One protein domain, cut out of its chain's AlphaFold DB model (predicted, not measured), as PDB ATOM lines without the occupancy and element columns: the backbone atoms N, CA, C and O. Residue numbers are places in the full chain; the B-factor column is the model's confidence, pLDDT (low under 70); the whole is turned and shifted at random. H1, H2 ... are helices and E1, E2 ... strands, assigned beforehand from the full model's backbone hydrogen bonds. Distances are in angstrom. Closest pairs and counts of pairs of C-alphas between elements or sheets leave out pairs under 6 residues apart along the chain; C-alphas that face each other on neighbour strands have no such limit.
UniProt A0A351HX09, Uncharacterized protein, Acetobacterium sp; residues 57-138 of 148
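Overview. This is residues 57 to 138 of the 148 residues of an uncharacterized protein of Acetobacterium sp (UniProt A0A351HX09). Picture a strongly twisted four-stranded sheet with one helix, H1, over one face toward one end, and the loop of residues 94 to 111 at the other end. The 82 printed residues run E1, H1, E2, E3, E4; the sheet's order is E1, E4, E2, E3, antiparallel. The class is mixed, helices and strands; the whole is loose, radius of gyration of the C-alphas 15.5 A, spanning 48 by 26 by 19 A.

Arrangement. Start at E1, residues 59 to 64, antiparallel to E4, residues 129 to 137; N 61 and O 133 are 2.9 A apart. Next, H1, residues 69 to 78, has every O i to N i+4 pair within hydrogen-bond range. It is on the sheet at a height of 9.9 A, along E2, residues 82 to 93, at 19 degrees on the local plane; their closest C-alphas, Val 76 and Leu 82, are 6.8 A apart. E1, H1 and E2 make a split strand-helix-strand unit, E4 between its two strands, with a right-handed crossover. E2 neighbours E4, N 88 and O 132 at 2.9 A, and forms a hairpin with E3, residues 112 to 116, N 91 and O 114 at 3.0 A.

Along the chain. Find C-alpha 59 at (283.520, 345.426, 184.102), where E1 begins, 16.6 A long. H1 measures 14.3 A, E2 31.0 A, E3 13.2 A and E4 25.8 A, ending at C-alpha 137, (285.499, 354.069, 183.772).

Size, cuts and confidence. The printed part has no cut; E2 to E3 and E3 to E4 are long links. Look for pLDDT under 70 at residues 115 to 132 and 137 to 138.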
ATOM      1  N   PRO A  57     289.880 346.921 185.217       72.94
ATOM      2  CA  PRO A  57     288.611 347.256 184.594       72.94
ATOM      3  C   PRO A  57     287.467 346.980 185.573       72.94
ATOM      4  O   PRO A  57     287.466 345.959 186.265       72.94
ATOM      5  N   GLU A  58     286.491 347.881 185.619       72.06
ATOM      6  CA  GLU A  58     285.337 347.766 186.519       72.06
ATOM      7  C   GLU A  58     284.371 346.676 186.041       72.06
ATOM      8  O   GLU A  58     283.749 345.973 186.842       72.06
ATOM      9  N   TYR A  59     284.319 346.471 184.723       77.25
ATOM     10  CA  TYR A  59     283.520 345.426 184.102       77.25
ATOM     11  C   TYR A  59     284.372 344.548 183.197       77.25
ATOM     12  O   TYR A  59     285.111 345.028 182.336       77.25
ATOM     13  N   VAL A  60     284.210 343.239 183.385       80.44
ATOM     14  CA  VAL A  60     284.793 342.200 182.541       80.44
ATOM     15  C   VAL A  60     283.676 341.286 182.070       80.44
ATOM     16  O   VAL A  60     282.944 340.732 182.890       80.44
ATOM     17  N   GLN A  61     283.545 341.118 180.757       79.06
ATOM     18  CA  GLN A  61     282.565 340.215 180.156       79.06
ATOM     19  C   GLN A  61     283.284 339.171 179.309       79.06
ATOM     20  O   GLN A  61     283.984 339.527 178.365       79.06
ATOM     21  N   MET A  62     283.109 337.896 179.662       78.19
ATOM     22  CA  MET A  62     283.660 336.762 178.925       78.19
ATOM     23  C   MET A  62     282.558 336.154 178.059       78.19
ATOM     24  O   MET A  62     281.555 335.661 178.578       78.19
ATOM     25  N   HIS A  63     282.731 336.181 176.740       78.50
ATOM     26  CA  HIS A  63     281.798 335.568 175.802       78.50
ATOM     27  C   HIS A  63     282.491 334.522 174.939       78.50
ATOM     28  O   HIS A  63     283.548 334.782 174.376       78.50
ATOM     29  N   LYS A  64     281.864 333.355 174.788       76.19
ATOM     30  CA  LYS A  64     282.384 332.284 173.944       76.19
ATOM     31  C   LYS A  64     281.949 332.461 172.500       76.19
ATOM     32  O   LYS A  64     280.752 332.508 172.224       76.19
ATOM     33  N   GLY A  65     282.901 332.398 171.577       73.88
ATOM     34  CA  GLY A  65     282.628 332.454 170.145       73.88
ATOM     35  C   GLY A  65     282.910 333.827 169.558       73.88
ATOM     36  O   GLY A  65     283.838 334.500 169.990       73.88
ATOM     37  N   ASP A  66     282.168 334.191 168.517       74.38
ATOM     38  CA  ASP A  66     282.362 335.458 167.815       74.38
ATOM     39  C   ASP A  66     281.538 336.578 168.460       74.38
ATOM     40  O   ASP A  66     280.554 336.315 169.158       74.38
ATOM     41  N   TYR A  67     281.924 337.824 168.217       76.31
ATOM     42  CA  TYR A  67     281.225 339.000 168.725       76.31
ATOM     43  C   TYR A  67     280.957 340.006 167.611       76.31
ATOM     44  O   TYR A  67     281.667 340.061 166.610       76.31
ATOM     45  N   ASP A  68     279.921 340.817 167.797       83.06
ATOM     46  CA  ASP A  68     279.628 341.925 166.898       83.06
ATOM     47  C   ASP A  68     280.437 343.159 167.325       83.06
ATOM     48  O   ASP A  68     280.114 343.824 168.314       83.06
ATOM     49  N   GLU A  69     281.507 343.448 166.581       79.19
ATOM     50  CA  GLU A  69     282.392 344.587 166.854       79.19
ATOM     51  C   GLU A  69     281.648 345.930 166.783       79.19
ATOM     52  O   GLU A  69     281.957 346.841 167.553       79.19
ATOM     53  N   GLN A  70     280.650 346.055 165.897       83.25
ATOM     54  CA  GLN A  70     279.869 347.288 165.751       83.25
ATOM     55  C   GLN A  70     278.934 347.475 166.939       83.25
ATOM     56  O   GLN A  70     278.882 348.564 167.502       83.25
ATOM     57  N   ALA A  71     278.272 346.406 167.385       83.12
ATOM     58  CA  ALA A  71     277.414 346.470 168.563       83.12
ATOM     59  C   ALA A  71     278.195 346.855 169.833       83.12
ATOM     60  O   ALA A  71     277.683 347.603 170.667       83.12
ATOM     61  N   VAL A  72     279.437 346.376 169.982       83.25
ATOM     62  CA  VAL A  72     280.306 346.764 171.107       83.25
ATOM     63  C   VAL A  72     280.760 348.217 170.978       83.25
ATOM     64  O   VAL A  72     280.688 348.952 171.961       83.25
ATOM     65  N   ALA A  73     281.178 348.658 169.791       83.38
ATOM     66  CA  ALA A  73     281.575 350.048 169.569       83.38
ATOM     67  C   ALA A  73     280.417 351.028 169.826       83.38
ATOM     68  O   ALA A  73     280.606 352.039 170.502       83.38
ATOM     69  N   ASP A  74     279.210 350.698 169.360       86.06
ATOM     70  CA  ASP A  74     278.001 351.490 169.589       86.06
ATOM     71  C   ASP A  74     277.613 351.518 171.072       86.06
ATOM     72  O   ASP A  74     277.190 352.557 171.577       86.06
ATOM     73  N   PHE A  75     277.773 350.397 171.786       84.00
ATOM     74  CA  PHE A  75     277.552 350.342 173.231       84.00
ATOM     75  C   PHE A  75     278.531 351.250 173.978       84.00
ATOM     76  O   PHE A  75     278.096 352.042 174.807       84.00
ATOM     77  N   VAL A  76     279.829 351.178 173.663       84.62
ATOM     78  CA  VAL A  76     280.857 352.021 174.296       84.62
ATOM     79  C   VAL A  76     280.597 353.499 174.002       84.62
ATOM     80  O   VAL A  76     280.635 354.315 174.916       84.62
ATOM     81  N   ALA A  77     280.240 353.842 172.762       84.44
ATOM     82  CA  ALA A  77     279.939 355.216 172.361       84.44
ATOM     83  C   ALA A  77     278.664 355.794 173.006       84.44
ATOM     84  O   ALA A  77     278.495 357.011 173.030       84.44
ATOM     85  N   GLN A  78     277.754 354.947 173.497       86.69
ATOM     86  CA  GLN A  78     276.533 355.373 174.189       86.69
ATOM     87  C   GLN A  78     276.728 355.615 175.692       86.69
ATOM     88  O   GLN A  78     275.845 356.207 176.311       86.69
ATOM     89  N   GLN A  79     277.825 355.145 176.292       83.56
ATOM     90  CA  GLN A  79     278.070 355.299 177.727       83.56
ATOM     91  C   GLN A  79     279.086 356.414 177.982       83.56
ATOM     92  O   GLN A  79     280.290 356.215 177.856       83.56
ATOM     93  N   ASP A  80     278.603 357.571 178.431       78.88
ATOM     94  CA  ASP A  80     279.446 358.746 178.701       78.88
ATOM     95  C   ASP A  80     280.440 358.557 179.869       78.88
ATOM     96  O   ASP A  80     281.335 359.375 180.055       78.88
ATOM     97  N   TYR A  81     280.275 357.510 180.687       78.56
ATOM     98  CA  TYR A  81     281.117 357.236 181.861       78.56
ATOM     99  C   TYR A  81     282.284 356.276 181.583       78.56
ATOM    100  O   TYR A  81     283.073 356.003 182.490       78.56
ATOM    101  N   LEU A  82     282.379 355.735 180.365       78.31
ATOM    102  CA  LEU A  82     283.470 354.857 179.952       78.31
ATOM    103  C   LEU A  82     284.614 355.687 179.363       78.31
ATOM    104  O   LEU A  82     284.419 356.423 178.401       78.31
ATOM    105  N   GLU A  83     285.811 355.543 179.926       76.12
ATOM    106  CA  GLU A  83     287.031 356.178 179.417       76.12
ATOM    107  C   GLU A  83     287.652 355.352 178.290       76.12
ATOM    108  O   GLU A  83     288.108 355.903 177.289       76.12
ATOM    109  N   ASP A  84     287.656 354.025 178.449       75.00
ATOM    110  CA  ASP A  84     288.265 353.112 177.486       75.00
ATOM    111  C   ASP A  84     287.573 351.740 177.479       75.00
ATOM    112  O   ASP A  84     286.958 351.307 178.462       75.00
ATOM    113  N   ALA A  85     287.689 351.036 176.356       79.31
ATOM    114  CA  ALA A  85     287.176 349.688 176.180       79.31
ATOM    115  C   ALA A  85     288.182 348.826 175.414       79.31
ATOM    116  O   ALA A  85     288.586 349.143 174.295       79.31
ATOM    117  N   LEU A  86     288.542 347.684 175.996       79.56
ATOM    118  CA  LEU A  86     289.489 346.746 175.412       79.56
ATOM    119  C   LEU A  86     288.815 345.399 175.166       79.56
ATOM    120  O   LEU A  86     288.347 344.745 176.096       79.56
ATOM    121  N   VAL A  87     288.839 344.952 173.912       81.19
ATOM    122  CA  VAL A  87     288.420 343.600 173.534       81.19
ATOM    123  C   VAL A  87     289.655 342.742 173.290       81.19
ATOM    124  O   VAL A  87     290.480 343.051 172.429       81.19
ATOM    125  N   VAL A  88     289.782 341.642 174.032       79.00
ATOM    126  CA  VAL A  88     290.891 340.690 173.891       79.00
ATOM    127  C   VAL A  88     290.351 339.313 173.545       79.00
ATOM    128  O   VAL A  88     289.470 338.790 174.225       79.00
ATOM    129  N   ARG A  89     290.930 338.692 172.514       76.31
ATOM    130  CA  ARG A  89     290.735 337.265 172.244       76.31
ATOM    131  C   ARG A  89     291.660 336.462 173.148       76.31
ATOM    132  O   ARG A  89     292.880 336.657 173.096       76.31
ATOM    133  N   MET A  90     291.089 335.576 173.953       74.00
ATOM    134  CA  MET A  90     291.848 334.622 174.750       74.00
ATOM    135  C   MET A  90     291.925 333.274 174.046       74.00
ATOM    136  O   MET A  90     290.934 332.760 173.526       74.00
ATOM    137  N   LEU A  91     293.131 332.711 174.045       78.38
ATOM    138  CA  LEU A  91     293.357 331.312 173.725       78.38
ATOM    139  C   LEU A  91     293.344 330.522 175.028       78.38
ATOM    140  O   LEU A  91     294.265 330.670 175.835       78.38
ATOM    141  N   ASP A  92     292.327 329.688 175.210       76.75
ATOM    142  CA  ASP A  92     292.293 328.736 176.313       76.75
ATOM    143  C   ASP A  92     293.331 327.629 176.086       76.75
ATOM    144  O   ASP A  92     293.409 327.033 175.003       76.75
ATOM    145  N   VAL A  93     294.172 327.378 177.091       80.44
ATOM    146  CA  VAL A  93     295.199 326.337 177.032       80.44
ATOM    147  C   VAL A  93     294.932 325.329 178.132       80.44
ATOM    148  O   VAL A  93     294.875 325.663 179.310       80.44
ATOM    149  N   ASN A  94     294.855 324.054 177.748       83.00
ATOM    150  CA  ASN A  94     294.708 322.980 178.717       83.00
ATOM    151  C   ASN A  94     295.878 323.005 179.715       83.00
ATOM    152  O   ASN A  94     297.039 322.850 179.326       83.00
ATOM    153  N   ASN A  95     295.551 323.127 181.001       84.44
ATOM    154  CA  ASN A  95     296.509 323.205 182.100       84.44
ATOM    155  C   ASN A  95     297.543 322.066 182.128       84.44
ATOM    156  O   ASN A  95     298.664 322.280 182.588       84.44
ATOM    157  N   ALA A  96     297.222 320.883 181.593       86.44
ATOM    158  CA  ALA A  96     298.174 319.779 181.469       86.44
ATOM    159  C   ALA A  96     299.395 320.129 180.598       86.44
ATOM    160  O   ALA A  96     300.482 319.582 180.795       86.44
ATOM    161  N   GLN A  97     299.227 321.059 179.655       85.25
ATOM    162  CA  GLN A  97     300.264 321.511 178.725       85.25
ATOM    163  C   GLN A  97     301.086 322.691 179.267       85.25
ATOM    164  O   GLN A  97     302.111 323.037 178.680       85.25
ATOM    165  N   ILE A  98     300.674 323.300 180.384       84.75
ATOM    166  CA  ILE A  98     301.391 324.417 181.004       84.75
ATOM    167  C   ILE A  98     302.332 323.860 182.072       84.75
ATOM    168  O   ILE A  98     301.885 323.271 183.055       84.75
ATOM    169  N   ILE A  99     303.640 324.056 181.883       89.31
ATOM    170  CA  ILE A  99     304.678 323.601 182.815       89.31
ATOM    171  C   ILE A  99     305.275 324.811 183.530       89.31
ATOM    172  O   ILE A  99     305.952 325.637 182.915       89.31
ATOM    173  N   CYS A 100     305.082 324.878 184.844       84.69
ATOM    174  CA  CYS A 100     305.636 325.912 185.711       84.69
ATOM    175  C   CYS A 100     306.557 325.265 186.746       84.69
ATOM    176  O   CYS A 100     306.154 324.366 187.476       84.69
ATOM    177  N   ASN A 101     307.815 325.712 186.817       88.69
ATOM    178  CA  ASN A 101     308.828 325.158 187.729       88.69
ATOM    179  C   ASN A 101     308.989 323.623 187.658       88.69
ATOM    180  O   ASN A 101     309.323 322.983 188.651       88.69
ATOM    181  N   GLY A 102     308.781 323.034 186.478       88.56
ATOM    182  CA  GLY A 102     308.918 321.592 186.262       88.56
ATOM    183  C   GLY A 102     307.696 320.757 186.654       88.56
ATOM    184  O   GLY A 102     307.720 319.548 186.438       88.56
ATOM    185  N   GLU A 103     306.628 321.374 187.165       88.12
ATOM    186  CA  GLU A 103     305.343 320.714 187.401       88.12
ATOM    187  C   GLU A 103     304.288 321.207 186.406       88.12
ATOM    188  O   GLU A 103     304.272 322.373 186.005       88.12
ATOM    189  N   SER A 104     303.412 320.294 185.986       86.75
ATOM    190  CA  SER A 104     302.263 320.631 185.149       86.75
ATOM    191  C   SER A 104     301.159 321.271 185.990       86.75
ATOM    192  O   SER A 104     300.914 320.856 187.127       86.75
ATOM    193  N   LEU A 105     300.450 322.242 185.416       87.56
ATOM    194  CA  LEU A 105     299.298 322.873 186.057       87.56
ATOM    195  C   LEU A 105     298.028 322.013 186.007       87.56
ATOM    196  O   LEU A 105     296.977 322.487 186.417       87.56
ATOM    197  N   GLU A 106     298.082 320.750 185.571       89.25
ATOM    198  CA  GLU A 106     296.921 319.838 185.491       89.25
ATOM    199  C   GLU A 106     296.065 319.764 186.776       89.25
ATOM    200  O   GLU A 106     294.875 319.462 186.718       89.25
ATOM    201  N   LYS A 107     296.665 320.037 187.944       85.19
ATOM    202  CA  LYS A 107     295.989 320.036 189.254       85.19
ATOM    203  C   LYS A 107     295.360 321.385 189.615       85.19
ATOM    204  O   LYS A 107     294.638 321.469 190.609       85.19
ATOM    205  N   CYS A 108     295.646 322.441 188.859       80.94
ATOM    206  CA  CYS A 108     295.029 323.747 189.029       80.94
ATOM    207  C   CYS A 108     293.608 323.716 188.464       80.94
ATOM    208  O   CYS A 108     293.400 323.386 187.302       80.94
ATOM    209  N   LEU A 109     292.643 324.099 189.303       80.88
ATOM    210  CA  LEU A 109     291.226 324.207 188.944       80.88
ATOM    211  C   LEU A 109     290.883 325.516 188.212       80.88
ATOM    212  O   LEU A 109     289.735 325.708 187.835       80.88
ATOM    213  N   MET A 110     291.843 326.435 188.093       77.88
ATOM    214  CA  MET A 110     291.664 327.703 187.385       77.88
ATOM    215  C   MET A 110     292.037 327.510 185.920       77.88
ATOM    216  O   MET A 110     293.129 327.008 185.644       77.88
ATOM    217  N   ASP A 111     291.160 327.930 185.015       76.00
ATOM    218  CA  ASP A 111     291.448 327.953 183.584       76.00
ATOM    219  C   ASP A 111     292.485 329.040 183.280       76.00
ATOM    220  O   ASP A 111     292.468 330.127 183.869       76.00
ATOM    221  N   ASN A 112     293.430 328.723 182.396       80.19
ATOM    222  CA  ASN A 112     294.500 329.631 182.005       80.19
ATOM    223  C   ASN A 112     294.373 329.950 180.517       80.19
ATOM    224  O   ASN A 112     294.636 329.113 179.653       80.19
ATOM    225  N   GLY A 113     294.014 331.200 180.240       74.06
ATOM    226  CA  GLY A 113     293.972 331.754 178.898       74.06
ATOM    227  C   GLY A 113     295.131 332.713 178.657       74.06
ATOM    228  O   GLY A 113     295.475 333.523 179.520       74.06
ATOM    229  N   PHE A 114     295.720 332.659 177.465       75.62
ATOM    230  CA  PHE A 114     296.673 333.676 177.021       75.62
ATOM    231  C   PHE A 114     295.962 334.672 176.102       75.62
ATOM    232  O   PHE A 114     295.423 334.299 175.059       75.62
ATOM    233  N   GLY A 115     295.955 335.948 176.495       67.44
ATOM    234  CA  GLY A 115     295.444 337.049 175.678       67.44
ATOM    235  C   GLY A 115     296.533 337.624 174.769       67.44
ATOM    236  O   GLY A 115     297.654 337.864 175.216       67.44
ATOM    237  N   GLY A 116     296.210 337.866 173.499       58.72
ATOM    238  CA  GLY A 116     297.101 338.536 172.548       58.72
ATOM    239  C   GLY A 116     296.434 339.769 171.946       58.72
ATOM    240  O   GLY A 116     295.362 339.654 171.361       58.72
ATOM    241  N   THR A 117     297.067 340.942 172.048       52.25
ATOM    242  CA  THR A 117     296.514 342.193 171.493       52.25
ATOM    243  C   THR A 117     296.734 342.340 169.988       52.25
ATOM    244  O   THR A 117     296.000 343.080 169.343       52.25
ATOM    245  N   GLN A 118     297.683 341.618 169.381       44.25
ATOM    246  CA  GLN A 118     297.903 341.681 167.931       44.25
ATOM    247  C   GLN A 118     298.828 340.561 167.418       44.25
ATOM    248  O   GLN A 118     299.858 340.821 166.805       44.25
ATOM    249  N   MET A 119     298.493 339.293 167.668       37.44
ATOM    250  CA  MET A 119     299.140 338.187 166.954       37.44
ATOM    251  C   MET A 119     298.125 337.436 166.108       37.44
ATOM    252  O   MET A 119     297.139 336.890 166.600       37.44
ATOM    253  N   GLN A 120     298.407 337.428 164.810       38.34
ATOM    254  CA  GLN A 120     297.826 336.568 163.793       38.34
ATOM    255  C   GLN A 120     298.239 335.123 164.120       38.34
ATOM    256  O   GLN A 120     299.151 334.567 163.518       38.34
ATOM    257  N   MET A 121     297.638 334.540 165.161       40.97
ATOM    258  CA  MET A 121     297.768 333.115 165.436       40.97
ATOM    259  C   MET A 121     296.894 332.382 164.423       40.97
ATOM    260  O   MET A 121     295.667 332.353 164.531       40.97
ATOM    261  N   GLU A 122     297.541 331.848 163.391       38.53
ATOM    262  CA  GLU A 122     296.943 330.934 162.424       38.53
ATOM    263  C   GLU A 122     296.386 329.704 163.156       38.53
ATOM    264  O   GLU A 122     297.099 328.787 163.548       38.53
ATOM    265  N   ARG A 123     295.084 329.766 163.429       42.56
ATOM    266  CA  ARG A 123     294.061 328.750 163.165       42.56
ATOM    267  C   ARG A 123     294.532 327.280 163.102       42.56
ATOM    268  O   ARG A 123     294.325 326.642 162.080       42.56
ATOM    269  N   GLU A 124     295.043 326.705 164.193       39.94
ATOM    270  CA  GLU A 124     295.138 325.231 164.319       39.94
ATOM    271  C   GLU A 124     294.792 324.635 165.697       39.94
ATOM    272  O   GLU A 124     294.781 323.413 165.833       39.94
ATOM    273  N   CYS A 125     294.393 325.419 166.706       33.62
ATOM    274  CA  CYS A 125     293.832 324.847 167.941       33.62
ATOM    275  C   CYS A 125     292.335 325.165 168.056       33.62
ATOM    276  O   CYS A 125     291.910 326.300 167.858       33.62
ATOM    277  N   GLY A 126     291.525 324.129 168.267       38.50
ATOM    278  CA  GLY A 126     290.085 324.144 168.032       38.50
ATOM    279  C   GLY A 126     289.266 325.043 168.966       38.50
ATOM    280  O   GLY A 126     289.422 325.012 170.176       38.50
ATOM    281  N   ASN A 127     288.317 325.765 168.361       43.09
ATOM    282  CA  ASN A 127     286.956 326.090 168.821       43.09
ATOM    283  C   ASN A 127     286.671 326.561 170.265       43.09
ATOM    284  O   ASN A 127     285.516 326.503 170.696       43.09
ATOM    285  N   ILE A 128     287.642 327.097 170.999       48.91
ATOM    286  CA  ILE A 128     287.381 327.784 172.273       48.91
ATOM    287  C   ILE A 128     288.146 329.108 172.268       48.91
ATOM    288  O   ILE A 128     289.191 329.249 172.891       48.91
ATOM    289  N   LEU A 129     287.661 330.063 171.470       55.22
ATOM    290  CA  LEU A 129     288.014 331.463 171.667       55.22
ATOM    291  C   LEU A 129     286.957 332.068 172.584       55.22
ATOM    292  O   LEU A 129     285.788 332.158 172.200       55.22
ATOM    293  N   ASP A 130     287.389 332.469 173.771       65.62
ATOM    294  CA  ASP A 130     286.610 333.326 174.651       65.62
ATOM    295  C   ASP A 130     287.100 334.768 174.466       65.62
ATOM    296  O   ASP A 130     288.300 335.057 174.413       65.62
ATOM    297  N   ILE A 131     286.159 335.684 174.294       65.38
ATOM    298  CA  ILE A 131     286.397 337.112 174.139       65.38
ATOM    299  C   ILE A 131     286.178 337.762 175.493       65.38
ATOM    300  O   ILE A 131     285.101 337.632 176.071       65.38
ATOM    301  N   CYS A 132     287.185 338.482 175.977       67.81
ATOM    302  CA  CYS A 132     287.074 339.323 177.161       67.81
ATOM    303  C   CYS A 132     286.909 340.782 176.740       67.81
ATOM    304  O   CYS A 132     287.824 341.353 176.144       67.81
ATOM    305  N   LEU A 133     285.767 341.381 177.072       73.44
ATOM    306  CA  LEU A 133     285.556 342.824 177.012       73.44
ATOM    307  C   LEU A 133     285.862 343.423 178.385       73.44
ATOM    308  O   LEU A 133     285.226 343.053 179.372       73.44
ATOM    309  N   PHE A 134     286.809 344.348 178.427       75.25
ATOM    310  CA  PHE A 134     287.192 345.117 179.601       75.25
ATOM    311  C   PHE A 134     286.734 346.562 179.417       75.25
ATOM    312  O   PHE A 134     287.065 347.174 178.405       75.25
ATOM    313  N   LEU A 135     285.985 347.101 180.376       75.56
ATOM    314  CA  LEU A 135     285.512 348.487 180.354       75.56
ATOM    315  C   LEU A 135     286.178 349.258 181.496       75.56
ATOM    316  O   LEU A 135     286.086 348.846 182.659       75.56
ATOM    317  N   LEU A 136     286.866 350.345 181.157       73.31
ATOM    318  CA  LEU A 136     287.519 351.236 182.109       73.31
ATOM    319  C   LEU A 136     286.652 352.492 182.283       73.31
ATOM    320  O   LEU A 136     286.344 353.143 181.284       73.31
ATOM    321  N   PRO A 137     286.237 352.839 183.511       63.56
ATOM    322  CA  PRO A 137     285.499 354.069 183.772       63.56
ATOM    323  C   PRO A 137     286.422 355.294 183.750       63.56
ATOM    324  O   PRO A 137     287.636 355.166 183.915       63.56
ATOM    325  N   ASP A 138     285.829 356.481 183.619       56.84
ATOM    326  CA  ASP A 138     286.524 357.764 183.786       56.84
ATOM    327  C   ASP A 138     287.172 357.857 185.177       56.84
ATOM    328  O   ASP A 138     286.497 357.785 186.216       56.84
TER     329      ASP A 138